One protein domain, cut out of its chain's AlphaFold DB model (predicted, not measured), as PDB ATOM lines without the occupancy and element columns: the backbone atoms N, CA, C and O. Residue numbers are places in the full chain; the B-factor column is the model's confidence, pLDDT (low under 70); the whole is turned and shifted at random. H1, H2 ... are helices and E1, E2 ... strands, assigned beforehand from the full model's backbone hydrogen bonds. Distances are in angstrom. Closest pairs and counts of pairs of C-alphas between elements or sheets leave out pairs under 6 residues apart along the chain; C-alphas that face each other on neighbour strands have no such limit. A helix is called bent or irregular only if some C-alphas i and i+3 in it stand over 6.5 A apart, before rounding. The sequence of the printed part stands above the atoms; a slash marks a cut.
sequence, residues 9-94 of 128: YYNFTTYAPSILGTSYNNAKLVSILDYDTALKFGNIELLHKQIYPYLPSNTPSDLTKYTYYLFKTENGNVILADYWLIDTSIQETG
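AT A GLANCE: This is residues 9 to 94 of the 128 residues of an uncharacterized protein of uncultured bacterium (UniProt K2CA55). A strongly twisted five-stranded sheet is folded at its long strand E2 into two wings, the hairpin E3 and E4 in one, E1 and E5 in the other. H2 and H3 lie toward the end of the domain away from E5. The printed part has 86 residues, in the order E1 H1 E2 H2 H3 E3 E4 E5; the sheet, E4 E3 E2 E1 E5, is antiparallel. The class is mixed, helices and strands; the whole is compact, radius of gyration of the C-alphas 12.0 A, spanning 34 by 26 by 19 A.

HOW THE PARTS SIT: E2, residues 24 to 33, bends by 86 degrees at residue 27. It pairs with E1, residues 9 to 12, over 24 to 28 (N 10 to O 27, 2.9 A), and with E3, residues 68 to 73, over 28 to 33 (N 30 to O 70, 2.8 A). The edge strands are E4, residues 76 to 81, beside E3 (N 71 to O 78, 2.8 A), and E5, residues 91 to 93, beside E1 (N 11 to O 91, 2.8 A). H2, residues 35 to 38, is on the sheet over E3, at a height of 8.8 A. H3, residues 44 to 54, only grazes the sheet with residues 44 to 48; it is irregular, C-alphas 50 and 53 being 7.0 A apart, and 5 of its 7 O i to N i+4 pairs are within hydrogen-bond range. H1, residues 17 to 20, and H3 are close but not clearly touching, the closest C-alphas, Ile 19 and Ile 51, 7.3 A apart. H1 and H2 are too short for such a pair.

IN THESE COORDINATES: E1 begins at C-alpha 9, (19.255, -10.198, 29.318). E2 is 18.9 A long, E4 16.7 A, H3 15.6 A and E3 15.4 A. E5 ends at C-alpha 93, (15.391, -7.054, 30.710).

THE WHOLE: The C-alphas farthest apart, Ser 61 and Gly 94, are 33.9 A apart. The printed part has no cut. The link from H3 to E3 is long, 13 residues. Mean pLDDT of the printed part is 88.6; residue 94 alone is under 70.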
ATOM      1  N   TYR A   9      20.407  -9.366  29.645       88.88
ATOM      2  CA  TYR A   9      19.255 -10.198  29.318       88.88
ATOM      3  C   TYR A   9      18.321  -9.423  28.400       88.88
ATOM      4  O   TYR A   9      18.190  -8.206  28.526       88.88
ATOM      5  N   TYR A  10      17.699 -10.130  27.466       90.25
ATOM      6  CA  TYR A  10      16.835  -9.534  26.465       90.25
ATOM      7  C   TYR A  10      15.579 -10.375  26.264       90.25
ATOM      8  O   TYR A  10      15.624 -11.608  26.282       90.25
ATOM      9  N   ASN A  11      14.472  -9.681  26.020       90.12
ATOM     10  CA  ASN A  11      13.266 -10.244  25.438       90.12
ATOM     11  C   ASN A  11      13.190  -9.809  23.979       90.12
ATOM     12  O   ASN A  11      13.396  -8.633  23.686       90.12
ATOM     13  N   PHE A  12      12.909 -10.738  23.072       90.94
ATOM     14  CA  PHE A  12      12.788 -10.434  21.649       90.94
ATOM     15  C   PHE A  12      12.030 -11.527  20.895       90.94
ATOM     16  O   PHE A  12      11.852 -12.654  21.372       90.94
ATOM     17  N   THR A  13      11.605 -11.192  19.684       90.75
ATOM     18  CA  THR A  13      11.025 -12.118  18.713       90.75
ATOM     19  C   THR A  13      11.863 -12.157  17.436       90.75
ATOM     20  O   THR A  13      12.710 -11.295  17.185       90.75
ATOM     21  N   THR A  14      11.659 -13.203  16.638       91.56
ATOM     22  CA  THR A  14      12.390 -13.435  15.387       91.56
ATOM     23  C   THR A  14      11.446 -13.344  14.191       91.56
ATOM     24  O   THR A  14      10.239 -13.538  14.334       91.56
ATOM     25  N   TYR A  15      11.987 -13.070  13.003       89.75
ATOM     26  CA  TYR A  15      11.198 -13.039  11.764       89.75
ATOM     27  C   TYR A  15      10.652 -14.417  11.351       89.75
ATOM     28  O   TYR A  15       9.648 -14.494  10.645       89.75
ATOM     29  N   ALA A  16      11.277 -15.506  11.809       88.88
ATOM     30  CA  ALA A  16      10.899 -16.881  11.486       88.88
ATOM     31  C   ALA A  16      10.575 -17.697  12.755       88.88
ATOM     32  O   ALA A  16      11.297 -18.644  13.086       88.88
ATOM     33  N   PRO A  17       9.481 -17.374  13.472       86.75
ATOM     34  CA  PRO A  17       9.159 -17.982  14.766       86.75
ATOM     35  C   PRO A  17       8.911 -19.495  14.699       86.75
ATOM     36  O   PRO A  17       9.156 -20.205  15.669       86.75
ATOM     37  N   SER A  18       8.461 -20.019  13.555       85.56
ATOM     38  CA  SER A  18       8.254 -21.459  13.340       85.56
ATOM     39  C   SER A  18       9.555 -22.263  13.236       85.56
ATOM     40  O   SER A  18       9.533 -23.470  13.456       85.56
ATOM     41  N   ILE A  19      10.670 -21.610  12.894       86.06
ATOM     42  CA  ILE A  19      11.987 -22.241  12.706       86.06
ATOM     43  C   ILE A  19      12.884 -21.953  13.910       86.06
ATOM     44  O   ILE A  19      13.545 -22.847  14.429       86.06
ATOM     45  N   LEU A  20      12.895 -20.698  14.361       83.19
ATOM     46  CA  LEU A  20      13.767 -20.206  15.422       83.19
ATOM     47  C   LEU A  20      13.103 -20.201  16.799       83.19
ATOM     48  O   LEU A  20      13.781 -19.906  17.770       83.19
ATOM     49  N   GLY A  21      11.809 -20.487  16.914       79.06
ATOM     50  CA  GLY A  21      11.059 -20.348  18.160       79.06
ATOM     51  C   GLY A  21      10.325 -19.008  18.268       79.06
ATOM     52  O   GLY A  21      10.789 -17.963  17.805       79.06
ATOM     53  N   THR A  22       9.138 -19.064  18.874       74.38
ATOM     54  CA  THR A  22       8.133 -17.993  18.838       74.38
ATOM     55  C   THR A  22       8.563 -16.715  19.551       74.38
ATOM     56  O   THR A  22       8.329 -15.616  19.052       74.38
ATOM     57  N   SER A  23       9.185 -16.846  20.718       85.00
ATOM     58  CA  SER A  23       9.660 -15.717  21.511       85.00
ATOM     59  C   SER A  23      10.756 -16.160  22.468       85.00
ATOM     60  O   SER A  23      10.745 -17.276  22.991       85.00
ATOM     61  N   TYR A  24      11.701 -15.257  22.695       87.75
ATOM     62  CA  TYR A  24      12.772 -15.427  23.656       87.75
ATOM     63  C   TYR A  24      12.509 -14.514  24.838       87.75
ATOM     64  O   TYR A  24      12.426 -13.298  24.676       87.75
ATOM     65  N   ASN A  25      12.368 -15.115  26.017       87.19
ATOM     66  CA  ASN A  25      12.197 -14.401  27.274       87.19
ATOM     67  C   ASN A  25      13.436 -14.611  28.141       87.19
ATOM     68  O   ASN A  25      13.924 -15.732  28.273       87.19
ATOM     69  N   ASN A  26      13.926 -13.524  28.729       85.50
ATOM     70  CA  ASN A  26      15.079 -13.484  29.614       85.50
ATOM     71  C   ASN A  26      16.313 -14.189  29.019       85.50
ATOM     72  O   ASN A  26      17.041 -14.907  29.707       85.50
ATOM     73  N   ALA A  27      16.540 -14.002  27.717       89.31
ATOM     74  CA  ALA A  27      17.659 -14.598  27.006       89.31
ATOM     75  C   ALA A  27      18.932 -13.800  27.299       89.31
ATOM     76  O   ALA A  27      19.031 -12.617  26.975       89.31
ATOM     77  N   LYS A  28      19.926 -14.442  27.916       90.44
ATOM     78  CA  LYS A  28      21.197 -13.793  28.247       90.44
ATOM     79  C   LYS A  28      22.100 -13.756  27.024       90.44
ATOM     80  O   LYS A  28      22.452 -14.817  26.514       90.44
ATOM     81  N   LEU A  29      22.564 -12.584  26.603       92.44
ATOM     82  CA  LEU A  29      23.605 -12.497  25.582       92.44
ATOM     83  C   LEU A  29      24.949 -12.947  26.170       92.44
ATOM     84  O   LEU A  29      25.483 -12.318  27.084       92.44
ATOM     85  N   VAL A  30      25.492 -14.052  25.664       93.06
ATOM     86  CA  VAL A  30      26.753 -14.643  26.138       93.06
ATOM     87  C   VAL A  30      27.931 -14.167  25.308       93.06
ATOM     88  O   VAL A  30      29.005 -13.920  25.854       93.06
ATOM     89  N   SER A  31      27.752 -14.058  23.995       92.62
ATOM     90  CA  SER A  31      28.834 -13.688  23.094       92.62
ATOM     91  C   SER A  31      28.309 -13.085  21.800       92.62
ATOM     92  O   SER A  31      27.197 -13.394  21.369       92.62
ATOM     93  N   ILE A  32      29.142 -12.241  21.201       94.56
ATOM     94  CA  ILE A  32      28.965 -11.688  19.863       94.56
ATOM     95  C   ILE A  32      30.039 -12.346  19.000       94.56
ATOM     96  O   ILE A  32      31.218 -12.297  19.345       94.56
ATOM     97  N   LEU A  33      29.614 -13.011  17.935       94.00
ATOM     98  CA  LEU A  33      30.419 -13.917  17.129       94.00
ATOM     99  C   LEU A  33      30.425 -13.465  15.668       94.00
ATOM    100  O   LEU A  33      29.442 -12.912  15.169       94.00
ATOM    101  N   ASP A  34      31.531 -13.749  14.989       93.62
ATOM    102  CA  ASP A  34      31.606 -13.727  13.532       93.62
ATOM    103  C   ASP A  34      31.019 -15.013  12.929       93.62
ATOM    104  O   ASP A  34      30.667 -15.964  13.640       93.62
ATOM    105  N   TYR A  35      30.908 -15.039  11.601       92.00
ATOM    106  CA  TYR A  35      30.381 -16.180  10.860       92.00
ATOM    107  C   TYR A  35      31.143 -17.484  11.148       92.00
ATOM    108  O   TYR A  35      30.534 -18.488  11.527       92.00
ATOM    109  N   ASP A  36      32.474 -17.462  11.039       93.00
ATOM    110  CA  ASP A  36      33.313 -18.655  11.206       93.00
ATOM    111  C   ASP A  36      33.206 -19.250  12.615       93.00
ATOM    112  O   ASP A  36      33.235 -20.470  12.807       93.00
ATOM    113  N   THR A  37      33.048 -18.401  13.631       92.56
ATOM    114  CA  THR A  37      32.850 -18.854  15.006       92.56
ATOM    115  C   THR A  37      31.420 -19.331  15.237       92.56
ATOM    116  O   THR A  37      31.230 -20.325  15.941       92.56
ATOM    117  N   ALA A  38      30.416 -18.694  14.627       92.06
ATOM    118  CA  ALA A  38      29.015 -19.101  14.729       92.06
ATOM    119  C   ALA A  38      28.759 -20.509  14.163       92.06
ATOM    120  O   ALA A  38      27.979 -21.267  14.746       92.06
ATOM    121  N   LEU A  39      29.475 -20.906  13.103       92.69
ATOM    122  CA  LEU A  39      29.410 -22.257  12.524       92.69
ATOM    123  C   LEU A  39      29.743 -23.376  13.524       92.69
ATOM    124  O   LEU A  39      29.286 -24.506  13.369       92.69
ATOM    125  N   LYS A  40      30.499 -23.075  14.587       91.81
ATOM    126  CA  LYS A  40      30.826 -24.047  15.644       91.81
ATOM    127  C   LYS A  40      29.627 -24.377  16.538       91.81
ATOM    128  O   LYS A  40      29.664 -25.378  17.249       91.81
ATOM    129  N   PHE A  41      28.588 -23.543  16.524       88.69
ATOM    130  CA  PHE A  41      27.409 -23.665  17.384       88.69
ATOM    131  C   PHE A  41      26.167 -24.177  16.644       88.69
ATOM    132  O   PHE A  41      25.176 -24.508  17.293       88.69
ATOM    133  N   GLY A  42      26.201 -24.274  15.312       84.94
ATOM    134  CA  GLY A  42      25.086 -24.807  14.532       84.94
ATOM    135  C   GLY A  42      25.289 -24.726  13.022       84.94
ATOM    136  O   GLY A  42      26.235 -24.117  12.527       84.94
ATOM    137  N   ASN A  43      24.362 -25.329  12.273       90.69
ATOM    138  CA  ASN A  43      24.354 -25.264  10.812       90.69
ATOM    139  C   ASN A  43      23.701 -23.952  10.341       90.69
ATOM    140  O   ASN A  43      22.525 -23.912   9.976       90.69
ATOM    141  N   ILE A  44      24.480 -22.871  10.410       91.69
ATOM    142  CA  ILE A  44      24.036 -21.508  10.098       91.69
ATOM    143  C   ILE A  44      23.570 -21.379   8.647       91.69
ATOM    144  O   ILE A  44      22.571 -20.714   8.390       91.69
ATOM    145  N   GLU A  45      24.237 -22.042   7.702       91.50
ATOM    146  CA  GLU A  45      23.857 -21.998   6.286       91.50
ATOM    147  C   GLU A  45      22.470 -22.597   6.044       91.50
ATOM    148  O   GLU A  45      21.657 -22.024   5.313       91.50
ATOM    149  N   LEU A  46      22.189 -23.750   6.661       91.00
ATOM    150  CA  LEU A  46      20.885 -24.398   6.561       91.00
ATOM    151  C   LEU A  46      19.794 -23.528   7.186       91.00
ATOM    152  O   LEU A  46      18.762 -23.310   6.553       91.00
ATOM    153  N   LEU A  47      20.044 -22.999   8.389       90.88
ATOM    154  CA  LEU A  47      19.115 -22.097   9.069       90.88
ATOM    155  C   LEU A  47      18.834 -20.860   8.214       90.88
ATOM    156  O   LEU A  47      17.676 -20.546   7.950       90.88
ATOM    157  N   HIS A  48      19.878 -20.201   7.707       91.19
ATOM    158  CA  HIS A  48      19.731 -19.007   6.878       91.19
ATOM    159  C   HIS A  48      18.880 -19.279   5.640       91.19
ATOM    160  O   HIS A  48      17.966 -18.515   5.360       91.19
ATOM    161  N   LYS A  49      19.092 -20.402   4.938       91.19
ATOM    162  CA  LYS A  49      18.257 -20.786   3.782       91.19
ATOM    163  C   LYS A  49      16.775 -20.925   4.133       91.19
ATOM    164  O   LYS A  49      15.929 -20.592   3.307       91.19
ATOM    165  N   GLN A  50      16.460 -21.418   5.329       90.56
ATOM    166  CA  GLN A  50      15.080 -21.573   5.792       90.56
ATOM    167  C   GLN A  50      14.459 -20.238   6.228       90.56
ATOM    168  O   GLN A  50      13.265 -20.031   6.035       90.56
ATOM    169  N   ILE A  51      15.260 -19.338   6.803       90.38
ATOM    170  CA  ILE A  51      14.799 -18.076   7.399       90.38
ATOM    171  C   ILE A  51      14.731 -16.948   6.365       90.38
ATOM    172  O   ILE A  51      13.827 -16.120   6.437       90.38
ATOM    173  N   TYR A  52      15.643 -16.924   5.389       90.38
ATOM    174  CA  TYR A  52      15.788 -15.851   4.399       90.38
ATOM    175  C   TYR A  52      14.476 -15.419   3.712       90.38
ATOM    176  O   TYR A  52      14.271 -14.214   3.578       90.38
ATOM    177  N   PRO A  53      13.539 -16.322   3.346       90.25
ATOM    178  CA  PRO A  53      12.253 -15.930   2.756       90.25
ATOM    179  C   PRO A  53      11.347 -15.093   3.672       90.25
ATOM    180  O   PRO A  53      10.451 -14.411   3.182       90.25
ATOM    181  N   TYR A  54      11.551 -15.167   4.990       89.00
ATOM    182  CA  TYR A  54      10.785 -14.428   5.998       89.00
ATOM    183  C   TYR A  54      11.446 -13.103   6.390       89.00
ATOM    184  O   TYR A  54      10.850 -12.310   7.118       89.00
ATOM    185  N   LEU A  55      12.681 -12.868   5.938       88.38
ATOM    186  CA  LEU A  55      13.410 -11.646   6.242       88.38
ATOM    187  C   LEU A  55      12.895 -10.481   5.382       88.38
ATOM    188  O   LEU A  55      12.397 -10.689   4.273       88.38
ATOM    189  N   PRO A  56      13.031  -9.234   5.864       86.62
ATOM    190  CA  PRO A  56      12.718  -8.052   5.071       86.62
ATOM    191  C   PRO A  56      13.468  -8.037   3.731       86.62
ATOM    192  O   PRO A  56      14.612  -8.473   3.634       86.62
ATOM    193  N   SER A  57      12.858  -7.456   2.697       80.00
ATOM    194  CA  SER A  57      13.390  -7.438   1.323       80.00
ATOM    195  C   SER A  57      14.749  -6.743   1.151       80.00
ATOM    196  O   SER A  57      15.405  -6.945   0.134       80.00
ATOM    197  N   ASN A  58      15.185  -5.949   2.133       82.00
ATOM    198  CA  ASN A  58      16.470  -5.241   2.123       82.00
ATOM    199  C   ASN A  58      17.586  -5.983   2.875       82.00
ATOM    200  O   ASN A  58      18.671  -5.431   3.064       82.00
ATOM    201  N   THR A  59      17.331  -7.205   3.337       85.88
ATOM    202  CA  THR A  59      18.316  -7.989   4.079       85.88
ATOM    203  C   THR A  59      19.397  -8.532   3.131       85.88
ATOM    204  O   THR A  59      19.056  -9.177   2.137       85.88
ATOM    205  N   PRO A  60      20.702  -8.294   3.391       85.88
ATOM    206  CA  PRO A  60      21.773  -8.767   2.510       85.88
ATOM    207  C   PRO A  60      21.764 -10.291   2.394       85.88
ATOM    208  O   PRO A  60      21.662 -10.966   3.404       85.88
ATOM    209  N   SER A  61      21.921 -10.878   1.210       84.00
ATOM    210  CA  SER A  61      21.936 -12.350   1.072       84.00
ATOM    211  C   SER A  61      23.187 -13.015   1.658       84.00
ATOM    212  O   SER A  61      23.171 -14.204   1.979       84.00
ATOM    213  N   ASP A  62      24.263 -12.242   1.787       87.50
ATOM    214  CA  ASP A  62      25.576 -12.686   2.231       87.50
ATOM    215  C   ASP A  62      25.643 -12.813   3.759       87.50
ATOM    216  O   ASP A  62      25.943 -11.860   4.479       87.50
ATOM    217  N   LEU A  63      25.371 -14.026   4.232       88.94
ATOM    218  CA  LEU A  63      25.399 -14.427   5.639       88.94
ATOM    219  C   LEU A  63      26.791 -14.322   6.293       88.94
ATOM    220  O   LEU A  63      26.885 -14.218   7.511       88.94
ATOM    221  N   THR A  64      27.879 -14.273   5.517       90.06
ATOM    222  CA  THR A  64      29.242 -14.169   6.080       90.06
ATOM    223  C   THR A  64      29.526 -12.806   6.717       90.06
ATOM    224  O   THR A  64      30.440 -12.669   7.525       90.06
ATOM    225  N   LYS A  65      28.721 -11.795   6.369       89.06
ATOM    226  CA  LYS A  65      28.845 -10.416   6.861       89.06
ATOM    227  C   LYS A  65      27.983 -10.130   8.083       89.06
ATOM    228  O   LYS A  65      27.967  -8.996   8.556       89.06
ATOM    229  N   TYR A  66      27.229 -11.118   8.547       91.00
ATOM    230  CA  TYR A  66      26.300 -10.937   9.647       91.00
ATOM    231  C   TYR A  66      27.026 -10.970  10.980       91.00
ATOM    232  O   TYR A  66      28.034 -11.662  11.148       91.00
ATOM    233  N   THR A  67      26.466 -10.254  11.950       92.25
ATOM    234  CA  THR A  67      26.862 -10.418  13.345       92.25
ATOM    235  C   THR A  67      25.994 -11.492  13.978       92.25
ATOM    236  O   THR A  67      24.770 -11.445  13.884       92.25
ATOM    237  N   TYR A  68      26.612 -12.451  14.660       93.62
ATOM    238  CA  TYR A  68      25.893 -13.524  15.333       93.62
ATOM    239  C   TYR A  68      25.902 -13.338  16.845       93.62
ATOM    240  O   TYR A  68      26.892 -12.934  17.450       93.62
ATOM    241  N   TYR A  69      24.792 -13.684  17.477       93.81
ATOM    242  CA  TYR A  69      24.581 -13.571  18.906       93.81
ATOM    243  C   TYR A  69      24.329 -14.943  19.503       93.81
ATOM    244  O   TYR A  69      23.364 -15.628  19.155       93.81
ATOM    245  N   LEU A  70      25.198 -15.336  20.430       93.88
ATOM    246  CA  LEU A  70      24.992 -16.527  21.234       93.88
ATOM    247  C   LEU A  70      24.186 -16.145  22.473       93.88
ATOM    248  O   LEU A  70      24.717 -15.537  23.407       93.88
ATOM    249  N   PHE A  71      22.915 -16.522  22.490       92.50
ATOM    250  CA  PHE A  71      22.042 -16.343  23.639       92.50
ATOM    251  C   PHE A  71      21.964 -17.619  24.468       92.50
ATOM    252  O   PHE A  71      21.827 -18.719  23.940       92.50
ATOM    253  N   LYS A  72      21.993 -17.469  25.789       91.12
ATOM    254  CA  LYS A  72      21.653 -18.532  26.729       91.12
ATOM    255  C   LYS A  72      20.214 -18.346  27.180       91.12
ATOM    256  O   LYS A  72      19.866 -17.320  27.761       91.12
ATOM    257  N   THR A  73      19.403 -19.353  26.906       88.12
ATOM    258  CA  THR A  73      17.972 -19.411  27.212       88.12
ATOM    259  C   THR A  73      17.706 -20.537  28.211       88.12
ATOM    260  O   THR A  73      18.609 -21.322  28.513       88.12
ATOM    261  N   GLU A  74      16.475 -20.649  28.712       80.31
ATOM    262  CA  GLU A  74      16.068 -21.769  29.576       80.31
ATOM    263  C   GLU A  74      16.206 -23.129  28.873       80.31
ATOM    264  O   GLU A  74      16.573 -24.118  29.502       80.31
ATOM    265  N   ASN A  75      16.007 -23.158  27.552       80.81
ATOM    266  CA  ASN A  75      16.084 -24.367  26.729       80.81
ATOM    267  C   ASN A  75      17.509 -24.687  26.245       80.81
ATOM    268  O   ASN A  75      17.712 -25.673  25.538       80.81
ATOM    269  N   GLY A  76      18.498 -23.862  26.602       85.88
ATOM    270  CA  GLY A  76      19.889 -24.020  26.186       85.88
ATOM    271  C   GLY A  76      20.426 -22.835  25.390       85.88
ATOM    272  O   GLY A  76      19.862 -21.738  25.386       85.88
ATOM    273  N   ASN A  77      21.573 -23.047  24.749       90.50
ATOM    274  CA  ASN A  77      22.224 -22.017  23.949       90.50
ATOM    275  C   ASN A  77      21.606 -21.969  22.548       90.50
ATOM    276  O   ASN A  77      21.452 -23.007  21.909       90.50
ATOM    277  N   VAL A  78      21.314 -20.767  22.062       91.44
ATOM    278  CA  VAL A  78      20.845 -20.521  20.699       91.44
ATOM    279  C   VAL A  78      21.725 -19.485  20.016       91.44
ATOM    280  O   VAL A  78      22.155 -18.514  20.637       91.44
ATOM    281  N   ILE A  79      21.998 -19.709  18.736       92.88
ATOM    282  CA  ILE A  79      22.751 -18.802  17.878       92.88
ATOM    283  C   ILE A  79      21.783 -18.108  16.921       92.88
ATOM    284  O   ILE A  79      21.029 -18.767  16.207       92.88
ATOM    285  N   LEU A  80      21.772 -16.777  16.936       92.44
ATOM    286  CA  LEU A  80      20.875 -15.959  16.119       92.44
ATOM    287  C   LEU A  80      21.677 -14.873  15.412       92.44
ATOM    288  O   LEU A  80      22.513 -14.238  16.045       92.44
ATOM    289  N   ALA A  81      21.433 -14.646  14.123       92.56
ATOM    290  CA  ALA A  81      22.004 -13.492  13.442       92.56
ATOM    291  C   ALA A  81      21.258 -12.208  13.814       92.56
ATOM    292  O   ALA A  81      20.055 -12.233  14.086       92.56
ATOM    293  N   ASP A  82      21.963 -11.087  13.752       90.44
ATOM    294  CA  ASP A  82      21.419  -9.740  13.878       90.44
ATOM    295  C   ASP A  82      20.184  -9.510  12.999       90.44
ATOM    296  O   ASP A  82      19.134  -9.127  13.509       90.44
ATOM    297  N   TYR A  83      20.255  -9.866  11.717       90.62
ATOM    298  CA  TYR A  83      19.147  -9.706  10.770       90.62
ATOM    299  C   TYR A  83      17.951 -10.634  11.017       90.62
ATOM    300  O   TYR A  83      16.892 -10.435  10.425       90.62
ATOM    301  N   TRP A  84      18.091 -11.670  11.848       91.38
ATOM    302  CA  TRP A  84      16.987 -12.591  12.148       91.38
ATOM    303  C   TRP A  84      16.084 -12.075  13.272       91.38
ATOM    304  O   TRP A  84      14.959 -12.563  13.435       91.38
ATOM    305  N   LEU A  85      16.568 -11.101  14.043       90.00
ATOM    306  CA  LEU A  85      15.850 -10.482  15.148       90.00
ATOM    307  C   LEU A  85      14.945  -9.363  14.639       90.00
ATOM    308  O   LEU A  85      15.316  -8.585  13.765       90.00
ATOM    309  N   ILE A  86      13.758  -9.244  15.229       89.81
ATOM    310  CA  ILE A  86      12.895  -8.092  14.976       89.81
ATOM    311  C   ILE A  86      13.383  -6.949  15.869       89.81
ATOM    312  O   ILE A  86      13.068  -6.927  17.059       89.81
ATOM    313  N   ASP A  87      14.124  -5.993  15.303       84.62
ATOM    314  CA  ASP A  87      14.736  -4.853  16.014       84.62
ATOM    315  C   ASP A  87      13.780  -4.134  16.977       84.62
ATOM    316  O   ASP A  87      14.159  -3.773  18.089       84.62
ATOM    317  N   THR A  88      12.523  -3.940  16.568       85.25
ATOM    318  CA  THR A  88      11.503  -3.240  17.366       85.25
ATOM    319  C   THR A  88      10.998  -4.050  18.561       85.25
ATOM    320  O   THR A  88      10.409  -3.480  19.477       85.25
ATOM    321  N   SER A  89      11.220  -5.366  18.568       86.25
ATOM    322  CA  SER A  89      10.814  -6.265  19.652       86.25
ATOM    323  C   SER A  89      11.853  -6.378  20.767       86.25
ATOM    324  O   SER A  89      11.520  -6.853  21.851       86.25
ATOM    325  N   ILE A  90      13.099  -5.965  20.509       86.94
ATOM    326  CA  ILE A  90      14.214  -6.145  21.437       86.94
ATOM    327  C   ILE A  90      14.030  -5.219  22.639       86.94
ATOM    328  O   ILE A  90      14.057  -3.995  22.514       86.94
ATOM    329  N   GLN A  91      13.882  -5.813  23.817       86.44
ATOM    330  CA  GLN A  91      13.784  -5.120  25.097       86.44
ATOM    331  C   GLN A  91      14.848  -5.677  26.042       86.44
ATOM    332  O   GLN A  91      14.861  -6.877  26.314       86.44
ATOM    333  N   GLU A  92      15.748  -4.829  26.550       84.81
ATOM    334  CA  GLU A  92      16.679  -5.240  27.609       84.81
ATOM    335  C   GLU A  92      15.889  -5.495  28.894       84.81
ATOM    336  O   GLU A  92      15.224  -4.601  29.419       84.81
ATOM    337  N   THR A  93      15.963  -6.717  29.414       79.19
ATOM    338  CA  THR A  93      15.391  -7.054  30.710       79.19
ATOM    339  C   THR A  93      16.444  -6.888  31.796       79.19
ATOM    340  O   THR A  93      17.456  -7.585  31.860       79.19
ATOM    341  N   GLY A  94      16.198  -5.946  32.703       63.94
ATOM    342  CA  GLY A  94      16.946  -5.829  33.947       63.94
ATOM    343  C   GLY A  94      16.357  -6.758  35.003       63.94
ATOM    344  O   GLY A  94      15.483  -6.346  35.759       63.94
TER     345      GLY A  94